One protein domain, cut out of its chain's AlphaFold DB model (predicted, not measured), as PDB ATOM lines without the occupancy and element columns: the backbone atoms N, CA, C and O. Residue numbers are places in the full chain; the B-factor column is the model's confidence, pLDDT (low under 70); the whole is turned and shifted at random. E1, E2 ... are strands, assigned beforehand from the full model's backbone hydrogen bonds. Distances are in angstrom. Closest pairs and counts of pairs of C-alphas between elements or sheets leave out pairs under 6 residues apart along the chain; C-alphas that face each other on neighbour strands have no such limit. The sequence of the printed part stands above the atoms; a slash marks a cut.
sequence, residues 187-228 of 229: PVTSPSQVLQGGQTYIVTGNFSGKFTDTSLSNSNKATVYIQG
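This is residues 187 to 228 of the 229 residues of an uncharacterized protein of Bacteroides fragilis CL07T12C05 (UniProt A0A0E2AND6). With little regular structure, the model is a chain wound in two stacked turns: the strands E1 and E2 lie side by side along one long edge, and the loop stretches 187 to 199 and 205 to 222 make most of the rest. A short parallel pairing of residues 194 to 195 with 212 to 213 ties these loops together. The printed part has 42 residues with two named strands, E1 then E2, in one parallel sheet, and no named helix; the class is all strand, with 10 residues in named elements. It is compact, radius of gyration of the C-alphas 10.3 A, yet elongated, spanning 30 by 17 by 12 A.

E1, residues 200 to 204, is 13.4 A long and begins at C-alpha 200 (16.578, 7.469, -14.809). E2, residues 223 to 227, is 13.0 A long and ends at C-alpha 227 (6.312, 8.986, -6.622).

E1 and E2 are parallel neighbours at 18 degrees. C-alphas 202 and 225 face each other at 4.7 A. N 201 and O 223, 2.8 A, are within hydrogen-bond range.

The C-alphas farthest apart, of Asn 206 and Ser 219, are 30.1 A apart. The printed part has no cut. The link from E1 to E2 is long, 18 residues. Residue 228 has pLDDT under 70.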
ATOM      1  N   PRO A 187      12.172   0.990 -12.760       91.00
ATOM      2  CA  PRO A 187      11.540   0.834 -11.458       91.00
ATOM      3  C   PRO A 187      12.539   0.314 -10.421       91.00
ATOM      4  O   PRO A 187      13.239  -0.676 -10.644       91.00
ATOM      5  N   VAL A 188      12.581   0.972  -9.266       90.31
ATOM      6  CA  VAL A 188      13.390   0.554  -8.120       90.31
ATOM      7  C   VAL A 188      12.608  -0.485  -7.326       90.31
ATOM      8  O   VAL A 188      11.702  -0.154  -6.567       90.31
ATOM      9  N   THR A 189      12.969  -1.753  -7.498       83.62
ATOM     10  CA  THR A 189      12.320  -2.889  -6.818       83.62
ATOM     11  C   THR A 189      13.189  -3.525  -5.736       83.62
ATOM     12  O   THR A 189      12.713  -4.372  -4.983       83.62
ATOM     13  N   SER A 190      14.460  -3.120  -5.638       83.94
ATOM     14  CA  SER A 190      15.435  -3.687  -4.706       83.94
ATOM     15  C   SER A 190      15.865  -2.671  -3.645       83.94
ATOM     16  O   SER A 190      16.209  -1.543  -4.000       83.94
ATOM     17  N   PRO A 191      15.960  -3.068  -2.360       83.50
ATOM     18  CA  PRO A 191      16.434  -2.208  -1.272       83.50
ATOM     19  C   PRO A 191      17.934  -1.863  -1.355       83.50
ATOM     20  O   PRO A 191      18.441  -1.116  -0.519       83.50
ATOM     21  N   SER A 192      18.675  -2.397  -2.330       87.50
ATOM     22  CA  SER A 192      20.099  -2.102  -2.565       87.50
ATOM     23  C   SER A 192      20.359  -1.747  -4.030       87.50
ATOM     24  O   SER A 192      21.196  -2.348  -4.700       87.50
ATOM     25  N   GLN A 193      19.589  -0.795  -4.555       91.12
ATOM     26  CA  GLN A 193      19.690  -0.369  -5.948       91.12
ATOM     27  C   GLN A 193      21.007   0.378  -6.215       91.12
ATOM     28  O   GLN A 193      21.308   1.391  -5.579       91.12
ATOM     29  N   VAL A 194      21.756  -0.086  -7.219       92.75
ATOM     30  CA  VAL A 194      22.934   0.620  -7.737       92.75
ATOM     31  C   VAL A 194      22.498   1.602  -8.825       92.75
ATOM     32  O   VAL A 194      21.832   1.211  -9.787       92.75
ATOM     33  N   LEU A 195      22.866   2.871  -8.674       92.50
ATOM     34  CA  LEU A 195      22.609   3.937  -9.631       92.50
ATOM     35  C   LEU A 195      23.734   3.999 -10.663       92.50
ATOM     36  O   LEU A 195      24.913   4.111 -10.329       92.50
ATOM     37  N   GLN A 196      23.346   3.962 -11.933       91.50
ATOM     38  CA  GLN A 196      24.243   4.141 -13.071       91.50
ATOM     39  C   GLN A 196      24.039   5.517 -13.700       91.50
ATOM     40  O   GLN A 196      22.904   5.968 -13.865       91.50
ATOM     41  N   GLY A 197      25.138   6.176 -14.059       91.31
ATOM     42  CA  GLY A 197      25.085   7.480 -14.707       91.31
ATOM     43  C   GLY A 197      24.408   7.434 -16.082       91.31
ATOM     44  O   GLY A 197      24.473   6.432 -16.791       91.31
ATOM     45  N   GLY A 198      23.695   8.506 -16.422       87.88
ATOM     46  CA  GLY A 198      22.850   8.618 -17.611       87.88
ATOM     47  C   GLY A 198      21.481   7.938 -17.490       87.88
ATOM     48  O   GLY A 198      20.647   8.114 -18.375       87.88
ATOM     49  N   GLN A 199      21.224   7.191 -16.411       90.69
ATOM     50  CA  GLN A 199      19.966   6.473 -16.219       90.69
ATOM     51  C   GLN A 199      18.979   7.237 -15.341       90.69
ATOM     52  O   GLN A 199      19.345   8.024 -14.463       90.69
ATOM     53  N   THR A 200      17.704   6.946 -15.577       92.12
ATOM     54  CA  THR A 200      16.578   7.469 -14.809       92.12
ATOM     55  C   THR A 200      15.890   6.328 -14.076       92.12
ATOM     56  O   THR A 200      15.633   5.285 -14.671       92.12
ATOM     57  N   TYR A 201      15.564   6.536 -12.805       92.62
ATOM     58  CA  TYR A 201      14.913   5.562 -11.935       92.62
ATOM     59  C   TYR A 201      13.618   6.131 -11.364       92.62
ATOM     60  O   TYR A 201      13.490   7.346 -11.208       92.62
ATOM     61  N   ILE A 202      12.679   5.254 -11.015       92.12
ATOM     62  CA  ILE A 202      11.451   5.628 -10.316       92.12
ATOM     63  C   ILE A 202      11.198   4.713  -9.121       92.12
ATOM     64  O   ILE A 202      11.243   3.488  -9.231       92.12
ATOM     65  N   VAL A 203      10.919   5.323  -7.975       91.00
ATOM     66  CA  VAL A 203      10.416   4.646  -6.782       91.00
ATOM     67  C   VAL A 203       8.911   4.851  -6.729       91.00
ATOM     68  O   VAL A 203       8.446   5.989  -6.647       91.00
ATOM     69  N   THR A 204       8.162   3.753  -6.766       86.25
ATOM     70  CA  THR A 204       6.708   3.758  -6.614       86.25
ATOM     71  C   THR A 204       6.327   3.092  -5.291       86.25
ATOM     72  O   THR A 204       6.702   1.954  -5.018       86.25
ATOM     73  N   GLY A 205       5.589   3.811  -4.441       82.88
ATOM     74  CA  GLY A 205       5.158   3.309  -3.132       82.88
ATOM     75  C   GLY A 205       6.252   3.329  -2.057       82.88
ATOM     76  O   GLY A 205       7.158   4.160  -2.074       82.88
ATOM     77  N   ASN A 206       6.134   2.428  -1.078       83.31
ATOM     78  CA  ASN A 206       7.027   2.385   0.079       83.31
ATOM     79  C   ASN A 206       8.386   1.779  -0.292       83.31
ATOM     80  O   ASN A 206       8.470   0.609  -0.661       83.31
ATOM     81  N   PHE A 207       9.454   2.550  -0.108       86.62
ATOM     82  CA  PHE A 207      10.829   2.089  -0.266       86.62
ATOM     83  C   PHE A 207      11.585   2.219   1.052       86.62
ATOM     84  O   PHE A 207      11.604   3.280   1.670       86.62
ATOM     85  N   SER A 208      12.238   1.136   1.468       87.12
ATOM     86  CA  SER A 208      13.168   1.129   2.594       87.12
ATOM     87  C   SER A 208      14.443   0.432   2.143       87.12
ATOM     88  O   SER A 208      14.436  -0.762   1.847       87.12
ATOM     89  N   GLY A 209      15.519   1.197   2.001       87.56
ATOM     90  CA  GLY A 209      16.752   0.720   1.394       87.56
ATOM     91  C   GLY A 209      17.754   1.842   1.170       87.56
ATOM     92  O   GLY A 209      17.523   2.992   1.551       87.56
ATOM     93  N   LYS A 210      18.880   1.507   0.541       89.00
ATOM     94  CA  LYS A 210      19.957   2.448   0.228       89.00
ATOM     95  C   LYS A 210      20.252   2.431  -1.266       89.00
ATOM     96  O   LYS A 210      20.391   1.367  -1.865       89.00
ATOM     97  N   PHE A 211      20.411   3.620  -1.836       91.19
ATOM     98  CA  PHE A 211      21.023   3.783  -3.147       91.19
ATOM     99  C   PHE A 211      22.540   3.799  -3.004       91.19
ATOM    100  O   PHE A 211      23.095   4.500  -2.155       91.19
ATOM    101  N   THR A 212      23.207   3.019  -3.837       91.06
ATOM    102  CA  THR A 212      24.666   3.032  -3.972       91.06
ATOM    103  C   THR A 212      25.028   3.416  -5.391       91.06
ATOM    104  O   THR A 212      24.220   3.241  -6.296       91.06
ATOM    105  N   ASP A 213      26.241   3.888  -5.621       89.25
ATOM    106  CA  ASP A 213      26.744   4.131  -6.964       89.25
ATOM    107  C   ASP A 213      28.185   3.639  -7.105       89.25
ATOM    108  O   ASP A 213      28.862   3.364  -6.115       89.25
ATOM    109  N   THR A 214      28.629   3.472  -8.348       79.69
ATOM    110  CA  THR A 214      29.982   2.993  -8.661       79.69
ATOM    111  C   THR A 214      30.841   4.035  -9.373       79.69
ATOM    112  O   THR A 214      32.039   3.813  -9.531       79.69
ATOM    113  N   SER A 215      30.249   5.123  -9.879       83.38
ATOM    114  CA  SER A 215      30.939   6.060 -10.782       83.38
ATOM    115  C   SER A 215      30.198   7.383 -11.034       83.38
ATOM    116  O   SER A 215      30.419   8.022 -12.075       83.38
ATOM    117  N   LEU A 216      29.302   7.813 -10.137       89.50
ATOM    118  CA  LEU A 216      28.629   9.099 -10.321       89.50
ATOM    119  C   LEU A 216      29.595  10.261 -10.067       89.50
ATOM    120  O   LEU A 216      30.468  10.222  -9.204       89.50
ATOM    121  N   SER A 217      29.450  11.311 -10.865       85.81
ATOM    122  CA  SER A 217      30.258  12.527 -10.778       85.81
ATOM    123  C   SER A 217      29.465  13.726 -11.289       85.81
ATOM    124  O   SER A 217      28.351  13.588 -11.800       85.81
ATOM    125  N   ASN A 218      30.050  14.924 -11.220       83.69
ATOM    126  CA  ASN A 218      29.405  16.140 -11.724       83.69
ATOM    127  C   ASN A 218      29.023  16.060 -13.212       83.69
ATOM    128  O   ASN A 218      28.032  16.674 -13.603       83.69
ATOM    129  N   SER A 219      29.752  15.283 -14.017       85.44
ATOM    130  CA  SER A 219      29.467  15.079 -15.447       85.44
ATOM    131  C   SER A 219      28.746  13.760 -15.743       85.44
ATOM    132  O   SER A 219      28.336  13.537 -16.877       85.44
ATOM    133  N   ASN A 220      28.576  12.886 -14.743       90.44
ATOM    134  CA  ASN A 220      27.958  11.568 -14.881       90.44
ATOM    135  C   ASN A 220      26.906  11.369 -13.783       90.44
ATOM    136  O   ASN A 220      27.231  10.939 -12.679       90.44
ATOM    137  N   LYS A 221      25.651  11.727 -14.069       90.50
ATOM    138  CA  LYS A 221      24.572  11.794 -13.068       90.50
ATOM    139  C   LYS A 221      23.507  10.734 -13.320       90.50
ATOM    140  O   LYS A 221      23.218  10.425 -14.471       90.50
ATOM    141  N   ALA A 222      22.901  10.231 -12.252       91.94
ATOM    142  CA  ALA A 222      21.661   9.464 -12.302       91.94
ATOM    143  C   ALA A 222      20.506  10.338 -11.798       91.94
ATOM    144  O   ALA A 222      20.705  11.163 -10.902       91.94
ATOM    145  N   THR A 223      19.307  10.135 -12.341       90.38
ATOM    146  CA  THR A 223      18.087  10.826 -11.898       90.38
ATOM    147  C   THR A 223      17.167   9.827 -11.210       90.38
ATOM    148  O   THR A 223      16.904   8.763 -11.762       90.38
ATOM    149  N   VAL A 224      16.658  10.154 -10.022       91.25
ATOM    150  CA  VAL A 224      15.693   9.313  -9.297       91.25
ATOM    151  C   VAL A 224      14.425  10.119  -9.045       91.25
ATOM    152  O   VAL A 224      14.474  11.167  -8.402       91.25
ATOM    153  N   TYR A 225      13.296   9.621  -9.538       89.50
ATOM    154  CA  TYR A 225      11.969  10.147  -9.244       89.50
ATOM    155  C   TYR A 225      11.348   9.377  -8.079       89.50
ATOM    156  O   TYR A 225      11.350   8.146  -8.069       89.50
ATOM    157  N   ILE A 226      10.797  10.100  -7.106       86.44
ATOM    158  CA  ILE A 226      10.032   9.516  -6.003       86.44
ATOM    159  C   ILE A 226       8.563   9.846  -6.236       86.44
ATOM    160  O   ILE A 226       8.171  11.012  -6.179       86.44
ATOM    161  N   GLN A 227       7.753   8.825  -6.507       81.62
ATOM    162  CA  GLN A 227       6.312   8.986  -6.622       81.62
ATOM    163  C   GLN A 227       5.686   8.836  -5.233       81.62
ATOM    164  O   GLN A 227       5.565   7.727  -4.710       81.62
ATOM    165  N   GLY A 228       5.321   9.970  -4.629       68.62
ATOM    166  CA  GLY A 228       4.586   9.996  -3.368       68.62
ATOM    167  C   GLY A 228       3.163   9.452  -3.529       68.62
ATOM    168  O   GLY A 228       2.535   9.656  -4.568       68.62
TER     169      GLY A 228